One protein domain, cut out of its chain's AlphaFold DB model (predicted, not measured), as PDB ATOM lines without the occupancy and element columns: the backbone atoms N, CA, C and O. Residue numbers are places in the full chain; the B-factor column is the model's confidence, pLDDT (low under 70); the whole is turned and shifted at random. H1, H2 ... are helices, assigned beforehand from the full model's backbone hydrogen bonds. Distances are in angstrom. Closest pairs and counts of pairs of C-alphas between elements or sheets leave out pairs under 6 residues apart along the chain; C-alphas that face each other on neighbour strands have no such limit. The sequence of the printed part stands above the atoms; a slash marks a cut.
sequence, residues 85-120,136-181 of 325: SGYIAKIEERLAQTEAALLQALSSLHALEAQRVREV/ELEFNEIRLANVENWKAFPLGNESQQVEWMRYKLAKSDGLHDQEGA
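This is residues 85 to 120 and 136 to 181 of the 325 residues of an uncharacterized protein of Aureobasidium subglaciale (strain EXF-2481) (UniProt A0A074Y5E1). One long helix, H1, makes the longest axis of a flat, open model, and two shorter helices come near it with few contacts: H2 slants across to its residues 87 to 94, and H3 stands about perpendicular to it near Ala 101. The last part of H1, the first residues of H2 and the end of H3 with the tail after it stick out as free arms. The printed part has 82 residues with three named helices, in the order H1, H2, H3, and no named strand; the class is all helix. The whole is only just loose, close to extended, with a radius of gyration of the C-alphas of 17.1 A and spans of 53 by 42 by 17 A.

H1, residues 85 to 116, and H2, residues 139 to 152, only just touch, with 3 pairs of C-alphas within 8 A. H1 touches H2 with residues 87 to 94 alone; the closest C-alphas of the two helices, those of Arg 94 and Trp 150, are 7.2 A apart. Their lines stand at a steep tilt of 48 degrees, and they run the same way. H3, residues 158 to 173, is close to H1 but not clearly touching, the closest C-alphas being those of Ala 101 and Gln 161, 7.2 A apart; their lines are about perpendicular, at 79 degrees. H2 and H3 are apart, though a tight link of 5 residues joins them. Every O i to N i+4 pair is within hydrogen-bond range in H1 and H3, and 9 of 10 are in H2.

H1 has 32 residues and measures 46.4 A from C-alpha 85 at (226.529, 311.662, 328.917) to C-alpha 116 at (259.387, 341.168, 314.590). H2 measures 20.3 A over 14 residues, and H3 22.9 A over 16, ending with C-alpha 173 at (233.679, 345.255, 332.113).

The C-alphas farthest apart, those of Arg 118 and Glu 138, are 53.5 A apart. Residues 121 to 135 are not printed, and C-alphas 120 and 136 are 48.9 A apart across this cut. Residues 106 to 120, 136 to 142 and 168 to 181 stand free. The pLDDT is under 70 at residues 117 to 120, 136 to 137 and 174 to 181.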
ATOM      1  N   SER A  85     225.605 312.013 330.006       86.00
ATOM      2  CA  SER A  85     226.529 311.662 328.917       86.00
ATOM      3  C   SER A  85     226.513 312.674 327.765       86.00
ATOM      4  O   SER A  85     227.557 312.936 327.179       86.00
ATOM      5  N   GLY A  86     225.354 313.269 327.454       89.25
ATOM      6  CA  GLY A  86     225.246 314.296 326.411       89.25
ATOM      7  C   GLY A  86     225.952 315.611 326.760       89.25
ATOM      8  O   GLY A  86     226.487 316.274 325.880       89.25
ATOM      9  N   TYR A  87     226.011 315.972 328.043       90.31
ATOM     10  CA  TYR A  87     226.760 317.147 328.491       90.31
ATOM     11  C   TYR A  87     228.267 316.898 328.475       90.31
ATOM     12  O   TYR A  87     229.017 317.798 328.119       90.31
ATOM     13  N   ILE A  88     228.705 315.675 328.801       92.06
ATOM     14  CA  ILE A  88     230.115 315.283 328.663       92.06
ATOM     15  C   ILE A  88     230.555 315.434 327.204       92.06
ATOM     16  O   ILE A  88     231.538 316.116 326.948       92.06
ATOM     17  N   ALA A  89     229.774 314.914 326.251       93.06
ATOM     18  CA  ALA A  89     230.073 315.069 324.826       93.06
ATOM     19  C   ALA A  89     230.171 316.547 324.397       93.06
ATOM     20  O   ALA A  89     231.030 316.903 323.598       93.06
ATOM     21  N   LYS A  90     229.329 317.427 324.958       93.56
ATOM     22  CA  LYS A  90     229.392 318.874 324.692       93.56
ATOM     23  C   LYS A  90     230.623 319.548 325.295       93.56
ATOM     24  O   LYS A  90     231.178 320.443 324.666       93.56
ATOM     25  N   ILE A  91     231.064 319.117 326.478       95.50
ATOM     26  CA  ILE A  91     232.337 319.571 327.056       95.50
ATOM     27  C   ILE A  91     233.502 319.123 326.171       95.50
ATOM     28  O   ILE A  91     234.361 319.938 325.857       95.50
ATOM     29  N   GLU A  92     233.529 317.858 325.753       95.69
ATOM     30  CA  GLU A  92     234.586 317.313 324.893       95.69
ATOM     31  C   GLU A  92     234.664 318.051 323.548       95.69
ATOM     32  O   GLU A  92     235.751 318.419 323.110       95.69
ATOM     33  N   GLU A  93     233.514 318.329 322.929       95.94
ATOM     34  CA  GLU A  93     233.416 319.135 321.708       95.94
ATOM     35  C   GLU A  93     233.959 320.554 321.928       95.94
ATOM     36  O   GLU A  93     234.774 321.034 321.138       95.94
ATOM     37  N   ARG A  94     233.564 321.217 323.025       96.44
ATOM     38  CA  ARG A  94     234.052 322.565 323.338       96.44
ATOM     39  C   ARG A  94     235.556 322.584 323.604       96.44
ATOM     40  O   ARG A  94     236.220 323.513 323.154       96.44
ATOM     41  N   LEU A  95     236.090 321.575 324.292       96.94
ATOM     42  CA  LEU A  95     237.524 321.448 324.557       96.94
ATOM     43  C   LEU A  95     238.326 321.325 323.259       96.94
ATOM     44  O   LEU A  95     239.290 322.066 323.076       96.94
ATOM     45  N   ALA A  96     237.887 320.467 322.335       96.50
ATOM     46  CA  ALA A  96     238.535 320.318 321.032       96.50
ATOM     47  C   ALA A  96     238.536 321.637 320.235       96.50
ATOM     48  O   ALA A  96     239.545 322.006 319.639       96.50
ATOM     49  N   GLN A  97     237.429 322.387 320.272       94.75
ATOM     50  CA  GLN A  97     237.346 323.708 319.640       94.75
ATOM     51  C   GLN A  97     238.314 324.721 320.268       94.75
ATOM     52  O   GLN A  97     238.990 325.452 319.549       94.75
ATOM     53  N   THR A  98     238.402 324.774 321.602       96.81
ATOM     54  CA  THR A  98     239.326 325.690 322.289       96.81
ATOM     55  C   THR A  98     240.789 325.338 322.049       96.81
ATOM     56  O   THR A  98     241.611 326.238 321.929       96.81
ATOM     57  N   GLU A  99     241.118 324.049 321.946       97.25
ATOM     58  CA  GLU A  99     242.471 323.580 321.638       97.25
ATOM     59  C   GLU A  99     242.888 323.991 320.221       97.25
ATOM     60  O   GLU A  99     243.959 324.567 320.041       97.25
ATOM     61  N   ALA A 100     242.013 323.788 319.230       94.00
ATOM     62  CA  ALA A 100     242.256 324.234 317.860       94.00
ATOM     63  C   ALA A 100     242.453 325.759 317.776       94.00
ATOM     64  O   ALA A 100     243.404 326.225 317.148       94.00
ATOM     65  N   ALA A 101     241.604 326.531 318.462       93.38
ATOM     66  CA  ALA A 101     241.724 327.986 318.528       93.38
ATOM     67  C   ALA A 101     243.036 328.439 319.195       93.38
ATOM     68  O   ALA A 101     243.695 329.360 318.714       93.38
ATOM     69  N   LEU A 102     243.453 327.773 320.276       95.81
ATOM     70  CA  LEU A 102     244.702 328.080 320.969       95.81
ATOM     71  C   LEU A 102     245.926 327.799 320.087       95.81
ATOM     72  O   LEU A 102     246.835 328.624 320.024       95.81
ATOM     73  N   LEU A 103     245.940 326.664 319.384       95.56
ATOM     74  CA  LEU A 103     247.011 326.322 318.444       95.56
ATOM     75  C   LEU A 103     247.097 327.332 317.297       95.56
ATOM     76  O   LEU A 103     248.196 327.752 316.935       95.56
ATOM     77  N   GLN A 104     245.953 327.768 316.767       94.12
ATOM     78  CA  GLN A 104     245.907 328.817 315.754       94.12
ATOM     79  C   GLN A 104     246.501 330.130 316.286       94.12
ATOM     80  O   GLN A 104     247.396 330.688 315.656       94.12
ATOM     81  N   ALA A 105     246.083 330.584 317.470       91.56
ATOM     82  CA  ALA A 105     246.605 331.805 318.084       91.56
ATOM     83  C   ALA A 105     248.125 331.746 318.313       91.56
ATOM     84  O   ALA A 105     248.836 332.701 318.002       91.56
ATOM     85  N   LEU A 106     248.642 330.611 318.797       94.69
ATOM     86  CA  LEU A 106     250.082 330.397 318.966       94.69
ATOM     87  C   LEU A 106     250.828 330.441 317.629       94.69
ATOM     88  O   LEU A 106     251.877 331.078 317.539       94.69
ATOM     89  N   SER A 107     250.279 329.825 316.578       93.81
ATOM     90  CA  SER A 107     250.883 329.870 315.242       93.81
ATOM     91  C   SER A 107     250.977 331.301 314.697       93.81
ATOM     92  O   SER A 107     252.022 331.685 314.170       93.81
ATOM     93  N   SER A 108     249.943 332.122 314.914       91.56
ATOM     94  CA  SER A 108     249.939 333.536 314.535       91.56
ATOM     95  C   SER A 108     250.967 334.343 315.329       91.56
ATOM     96  O   SER A 108     251.686 335.153 314.750       91.56
ATOM     97  N   LEU A 109     251.098 334.103 316.639       91.06
ATOM     98  CA  LEU A 109     252.114 334.759 317.469       91.06
ATOM     99  C   LEU A 109     253.534 334.429 317.003       91.06
ATOM    100  O   LEU A 109     254.363 335.330 316.910       91.06
ATOM    101  N   HIS A 110     253.804 333.170 316.658       92.19
ATOM    102  CA  HIS A 110     255.109 332.758 316.140       92.19
ATOM    103  C   HIS A 110     255.398 333.379 314.765       92.19
ATOM    104  O   HIS A 110     256.523 333.806 314.509       92.19
ATOM    105  N   ALA A 111     254.391 333.484 313.891       89.81
ATOM    106  CA  ALA A 111     254.527 334.171 312.606       89.81
ATOM    107  C   ALA A 111     254.837 335.669 312.786       89.81
ATOM    108  O   ALA A 111     255.706 336.213 312.103       89.81
ATOM    109  N   LEU A 112     254.180 336.328 313.748       88.81
ATOM    110  CA  LEU A 112     254.451 337.721 314.106       88.81
ATOM    111  C   LEU A 112     255.836 337.901 314.732       88.81
ATOM    112  O   LEU A 112     256.504 338.891 314.453       88.81
ATOM    113  N   GLU A 113     256.286 336.969 315.570       87.81
ATOM    114  CA  GLU A 113     257.617 337.022 316.176       87.81
ATOM    115  C   GLU A 113     258.721 336.854 315.129       87.81
ATOM    116  O   GLU A 113     259.672 337.635 315.123       87.81
ATOM    117  N   ALA A 114     258.558 335.920 314.187       85.50
ATOM    118  CA  ALA A 114     259.471 335.762 313.057       85.50
ATOM    119  C   ALA A 114     259.588 337.053 312.227       85.50
ATOM    120  O   ALA A 114     260.680 337.406 311.781       85.50
ATOM    121  N   GLN A 115     258.485 337.793 312.079       83.75
ATOM    122  CA  GLN A 115     258.482 339.102 311.430       83.75
ATOM    123  C   GLN A 115     259.120 340.192 312.310       83.75
ATOM    124  O   GLN A 115     259.879 341.019 311.811       83.75
ATOM    125  N   ARG A 116     258.870 340.180 313.626       75.94
ATOM    126  CA  ARG A 116     259.387 341.168 314.590       75.94
ATOM    127  C   ARG A 116     260.904 341.097 314.761       75.94
ATOM    128  O   ARG A 116     261.521 342.117 315.033       75.94
ATOM    129  N   VAL A 117     261.543 339.947 314.551       69.31
ATOM    130  CA  VAL A 117     263.020 339.856 314.546       69.31
ATOM    131  C   VAL A 117     263.655 340.755 313.459       69.31
ATOM    132  O   VAL A 117     264.838 341.071 313.556       69.31
ATOM    133  N   ARG A 118     262.885 341.256 312.476       64.06
ATOM    134  CA  ARG A 118     263.341 342.272 311.508       64.06
ATOM    135  C   ARG A 118     263.146 343.732 311.930       64.06
ATOM    136  O   ARG A 118     263.758 344.591 311.305       64.06
ATOM    137  N   GLU A 119     262.343 344.037 312.946       58.50
ATOM    138  CA  GLU A 119     261.953 345.417 313.262       58.50
ATOM    139  C   GLU A 119     262.022 345.661 314.777       58.50
ATOM    140  O   GLU A 119     261.406 344.962 315.584       58.50
ATOM    141  N   VAL A 120     262.854 346.621 315.184       60.09
ATOM    142  CA  VAL A 120     263.231 346.882 316.581       60.09
ATOM    143  C   VAL A 120     262.016 347.316 317.424       60.09
ATOM    144  O   VAL A 120     261.628 348.473 317.444       60.09
ATOM    145  N   GLU A 136     226.142 331.487 342.306       51.56
ATOM    146  CA  GLU A 136     225.356 330.287 342.663       51.56
ATOM    147  C   GLU A 136     223.973 330.237 341.985       51.56
ATOM    148  O   GLU A 136     222.930 330.403 342.605       51.56
ATOM    149  N   LEU A 137     223.952 330.003 340.680       59.88
ATOM    150  CA  LEU A 137     222.793 329.460 339.988       59.88
ATOM    151  C   LEU A 137     222.716 327.960 340.286       59.88
ATOM    152  O   LEU A 137     223.736 327.305 340.538       59.88
ATOM    153  N   GLU A 138     221.510 327.394 340.231       76.00
ATOM    154  CA  GLU A 138     221.350 325.950 340.352       76.00
ATOM    155  C   GLU A 138     222.260 325.247 339.333       76.00
ATOM    156  O   GLU A 138     222.336 325.613 338.157       76.00
ATOM    157  N   PHE A 139     222.958 324.200 339.781       75.62
ATOM    158  CA  PHE A 139     223.974 323.498 338.992       75.62
ATOM    159  C   PHE A 139     223.479 323.060 337.601       75.62
ATOM    160  O   PHE A 139     224.274 322.914 336.674       75.62
ATOM    161  N   ASN A 140     222.175 322.826 337.430       78.69
ATOM    162  CA  ASN A 140     221.589 322.461 336.143       78.69
ATOM    163  C   ASN A 140     221.434 323.666 335.195       78.69
ATOM    164  O   ASN A 140     221.749 323.562 334.008       78.69
ATOM    165  N   GLU A 141     221.032 324.821 335.718       83.50
ATOM    166  CA  GLU A 141     220.835 326.050 334.943       83.50
ATOM    167  C   GLU A 141     222.159 326.565 334.378       83.50
ATOM    168  O   GLU A 141     222.249 326.853 333.185       83.50
ATOM    169  N   ILE A 142     223.225 326.546 335.190       84.69
ATOM    170  CA  ILE A 142     224.587 326.906 334.750       84.69
ATOM    171  C   ILE A 142     225.008 326.060 333.547       84.69
ATOM    172  O   ILE A 142     225.632 326.546 332.606       84.69
ATOM    173  N   ARG A 143     224.673 324.769 333.559       86.69
ATOM    174  CA  ARG A 143     225.079 323.837 332.504       86.69
ATOM    175  C   ARG A 143     224.352 324.105 331.198       86.69
ATOM    176  O   ARG A 143     224.992 324.077 330.148       86.69
ATOM    177  N   LEU A 144     223.047 324.355 331.254       88.88
ATOM    178  CA  LEU A 144     222.262 324.702 330.072       88.88
ATOM    179  C   LEU A 144     222.701 326.053 329.504       88.88
ATOM    180  O   LEU A 144     222.978 326.128 328.309       88.88
ATOM    181  N   ALA A 145     222.887 327.059 330.364       89.56
ATOM    182  CA  ALA A 145     223.380 328.377 329.972       89.56
ATOM    183  C   ALA A 145     224.777 328.306 329.338       89.56
ATOM    184  O   ALA A 145     225.037 328.958 328.329       89.56
ATOM    185  N   ASN A 146     225.674 327.470 329.869       90.00
ATOM    186  CA  ASN A 146     226.988 327.243 329.266       90.00
ATOM    187  C   ASN A 146     226.880 326.598 327.883       90.00
ATOM    188  O   ASN A 146     227.535 327.051 326.950       90.00
ATOM    189  N   VAL A 147     226.047 325.564 327.729       92.00
ATOM    190  CA  VAL A 147     225.846 324.909 326.426       92.00
ATOM    191  C   VAL A 147     225.245 325.877 325.412       92.00
ATOM    192  O   VAL A 147     225.638 325.855 324.248       92.00
ATOM    193  N   GLU A 148     224.308 326.721 325.827       94.25
ATOM    194  CA  GLU A 148     223.731 327.760 324.978       94.25
ATOM    195  C   GLU A 148     224.772 328.816 324.593       94.25
ATOM    196  O   GLU A 148     224.916 329.129 323.414       94.25
ATOM    197  N   ASN A 149     225.592 329.268 325.545       93.25
ATOM    198  CA  ASN A 149     226.704 330.179 325.283       93.25
ATOM    199  C   ASN A 149     227.693 329.592 324.262       93.25
ATOM    200  O   ASN A 149     228.088 330.270 323.316       93.25
ATOM    201  N   TRP A 150     228.053 328.313 324.400       94.69
ATOM    202  CA  TRP A 150     228.957 327.642 323.460       94.69
ATOM    203  C   TRP A 150     228.365 327.505 322.060       94.69
ATOM    204  O   TRP A 150     229.114 327.520 321.088       94.69
ATOM    205  N   LYS A 151     227.038 327.374 321.946       93.62
ATOM    206  CA  LYS A 151     226.344 327.374 320.652       93.62
ATOM    207  C   LYS A 151     226.312 328.758 320.015       93.62
ATOM    208  O   LYS A 151     226.427 328.844 318.800       93.62
ATOM    209  N   ALA A 152     226.147 329.808 320.818       96.00
ATOM    210  CA  ALA A 152     226.135 331.185 320.335       96.00
ATOM    211  C   ALA A 152     227.516 331.625 319.826       96.00
ATOM    212  O   ALA A 152     227.600 332.348 318.841       96.00
ATOM    213  N   PHE A 153     228.590 331.142 320.459       95.75
ATOM    214  CA  PHE A 153     229.966 331.509 320.123       95.75
ATOM    215  C   PHE A 153     230.824 330.277 319.783       95.75
ATOM    216  O   PHE A 153     231.648 329.849 320.609       95.75
ATOM    217  N   PRO A 154     230.641 329.672 318.594       94.75
ATOM    218  CA  PRO A 154     231.534 328.622 318.104       94.75
ATOM    219  C   PRO A 154     232.966 329.159 317.931       94.75
ATOM    220  O   PRO A 154     233.167 330.356 317.788       94.75
ATOM    221  N   LEU A 155     233.979 328.288 317.974       96.06
ATOM    222  CA  LEU A 155     235.392 328.682 317.795       96.06
ATOM    223  C   LEU A 155     236.032 328.015 316.568       96.06
ATOM    224  O   LEU A 155     237.231 327.751 316.560       96.06
ATOM    225  N   GLY A 156     235.237 327.697 315.543       90.50
ATOM    226  CA  GLY A 156     235.723 326.984 314.357       90.50
ATOM    227  C   GLY A 156     236.626 327.831 313.459       90.50
ATOM    228  O   GLY A 156     237.435 327.286 312.714       90.50
ATOM    229  N   ASN A 157     236.496 329.158 313.533       93.94
ATOM    230  CA  ASN A 157     237.151 330.097 312.629       93.94
ATOM    231  C   ASN A 157     237.689 331.307 313.411       93.94
ATOM    232  O   ASN A 157     237.155 331.658 314.464       93.94
ATOM    233  N   GLU A 158     238.686 332.002 312.858       92.81
ATOM    234  CA  GLU A 158     239.310 333.181 313.485       92.81
ATOM    235  C   GLU A 158     238.310 334.311 313.768       92.81
ATOM    236  O   GLU A 158     238.290 334.872 314.861       92.81
ATOM    237  N   SER A 159     237.411 334.600 312.822       95.62
ATOM    238  CA  SER A 159     236.371 335.622 313.000       95.62
ATOM    239  C   SER A 159     235.486 335.346 314.218       95.62
ATOM    240  O   SER A 159     235.188 336.259 314.988       95.62
ATOM    241  N   GLN A 160     235.127 334.077 314.430       95.69
ATOM    242  CA  GLN A 160     234.310 333.650 315.562       95.69
ATOM    243  C   GLN A 160     235.089 333.724 316.884       95.69
ATOM    244  O   GLN A 160     234.531 334.091 317.917       95.69
ATOM    245  N   GLN A 161     236.392 333.428 316.861       93.94
ATOM    246  CA  GLN A 161     237.267 333.579 318.028       93.94
ATOM    247  C   GLN A 161     237.364 335.048 318.459       93.94
ATOM    248  O   GLN A 161     237.249 335.347 319.649       93.94
ATOM    249  N   VAL A 162     237.514 335.970 317.503       93.56
ATOM    250  CA  VAL A 162     237.539 337.416 317.766       93.56
ATOM    251  C   VAL A 162     236.202 337.892 318.337       93.56
ATOM    252  O   VAL A 162     236.181 338.655 319.301       93.56
ATOM    253  N   GLU A 163     235.076 337.435 317.788       95.75
ATOM    254  CA  GLU A 163     233.746 337.774 318.304       95.75
ATOM    255  C   GLU A 163     233.537 337.269 319.737       95.75
ATOM    256  O   GLU A 163     233.116 338.031 320.609       95.75
ATOM    257  N   TRP A 164     233.912 336.019 320.015       94.38
ATOM    258  CA  TRP A 164     233.873 335.464 321.365       94.38
ATOM    259  C   TRP A 164     234.755 336.252 322.341       94.38
ATOM    260  O   TRP A 164     234.348 336.503 323.477       94.38
ATOM    261  N   MET A 165     235.941 336.682 321.905       92.75
ATOM    262  CA  MET A 165     236.843 337.506 322.710       92.75
ATOM    263  C   MET A 165     236.225 338.872 323.024       92.75
ATOM    264  O   MET A 165     236.211 339.273 324.186       92.75
ATOM    265  N   ARG A 166     235.638 339.553 322.030       93.62
ATOM    266  CA  ARG A 166     234.909 340.816 322.247       93.62
ATOM    267  C   ARG A 166     233.762 340.638 323.234       93.62
ATOM    268  O   ARG A 166     233.617 341.446 324.144       93.62
ATOM    269  N   TYR A 167     232.986 339.563 323.090       93.50
ATOM    270  CA  TYR A 167     231.918 339.225 324.029       93.50
ATOM    271  C   TYR A 167     232.447 339.036 325.457       93.50
ATOM    272  O   TYR A 167     231.827 339.500 326.413       93.50
ATOM    273  N   LYS A 168     233.597 338.371 325.624       91.00
ATOM    274  CA  LYS A 168     234.212 338.161 326.940       91.00
ATOM    275  C   LYS A 168     234.703 339.454 327.582       91.00
ATOM    276  O   LYS A 168     234.441 339.626 328.766       91.00
ATOM    277  N   LEU A 169     235.332 340.338 326.811       88.06
ATOM    278  CA  LEU A 169     235.778 341.652 327.284       88.06
ATOM    279  C   LEU A 169     234.584 342.534 327.679       88.06
ATOM    280  O   LEU A 169     234.520 343.029 328.797       88.06
ATOM    281  N   ALA A 170     233.557 342.615 326.827       89.69
ATOM    282  CA  ALA A 170     232.344 343.372 327.140       89.69
ATOM    283  C   ALA A 170     231.622 342.853 328.397       89.69
ATOM    284  O   ALA A 170     230.992 343.617 329.124       89.69
ATOM    285  N   LYS A 171     231.696 341.540 328.657       85.19
ATOM    286  CA  LYS A 171     231.087 340.930 329.839       85.19
ATOM    287  C   LYS A 171     231.886 341.181 331.121       85.19
ATOM    288  O   LYS A 171     231.254 341.367 332.157       85.19
ATOM    289  N   SER A 172     233.219 341.170 331.071       79.50
ATOM    290  CA  SER A 172     234.050 341.451 332.251       79.50
ATOM    291  C   SER A 172     233.911 342.894 332.723       79.50
ATOM    292  O   SER A 172     233.901 343.138 333.926       79.50
ATOM    293  N   ASP A 173     233.739 343.829 331.790       77.81
ATOM    294  CA  ASP A 173     233.679 345.255 332.113       77.81
ATOM    295  C   ASP A 173     232.389 345.622 332.871       77.81
ATOM    296  O   ASP A 173     232.404 346.484 333.742       77.81
ATOM    297  N   GLY A 174     231.277 344.921 332.613       63.84
ATOM    298  CA  GLY A 174     229.975 345.220 333.227       63.84
ATOM    299  C   GLY A 174     229.736 344.642 334.628       63.84
ATOM    300  O   GLY A 174     228.738 344.987 335.261       63.84
ATOM    301  N   LEU A 175     230.597 343.748 335.127       60.22
ATOM    302  CA  LEU A 175     230.412 343.112 336.443       60.22
ATOM    303  C   LEU A 175     231.097 343.865 337.589       60.22
ATOM    304  O   LEU A 175     230.774 343.612 338.750       60.22
ATOM    305  N   HIS A 176     231.947 344.852 337.287       55.38
ATOM    306  CA  HIS A 176     232.620 345.636 338.323       55.38
ATOM    307  C   HIS A 176     231.716 346.696 338.983       55.38
ATOM    308  O   HIS A 176     231.912 347.018 340.156       55.38
ATOM    309  N   ASP A 177     230.671 347.164 338.295       55.12
ATOM    310  CA  ASP A 177     229.819 348.261 338.783       55.12
ATOM    311  C   ASP A 177     228.780 347.837 339.838       55.12
ATOM    312  O   ASP A 177     228.231 348.679 340.549       55.12
ATOM    313  N   GLN A 178     228.499 346.537 339.991       49.84
ATOM    314  CA  GLN A 178     227.448 346.073 340.909       49.84
ATOM    315  C   GLN A 178     227.954 345.765 342.332       49.84
ATOM    316  O   GLN A 178     227.158 345.767 343.270       49.84
ATOM    317  N   GLU A 179     229.256 345.536 342.527       48.56
ATOM    318  CA  GLU A 179     229.838 345.296 343.862       48.56
ATOM    319  C   GLU A 179     230.283 346.591 344.569       48.56
ATOM    320  O   GLU A 179     230.296 346.641 345.797       48.56
ATOM    321  N   GLY A 180     230.542 347.675 343.825       44.81
ATOM    322  CA  GLY A 180     230.887 348.987 344.395       44.81
ATOM    323  C   GLY A 180     229.707 349.754 345.013       44.81
ATOM    324  O   GLY A 180     229.904 350.631 345.852       44.81
ATOM    325  N   ALA A 181     228.464 349.412 344.656       47.72
ATOM    326  CA  ALA A 181     227.278 350.052 345.232       47.72
ATOM    327  C   ALA A 181     226.929 349.529 346.641       47.72
ATOM    328  O   ALA A 181     226.254 350.218 347.404       47.72
TER     329      ALA A 181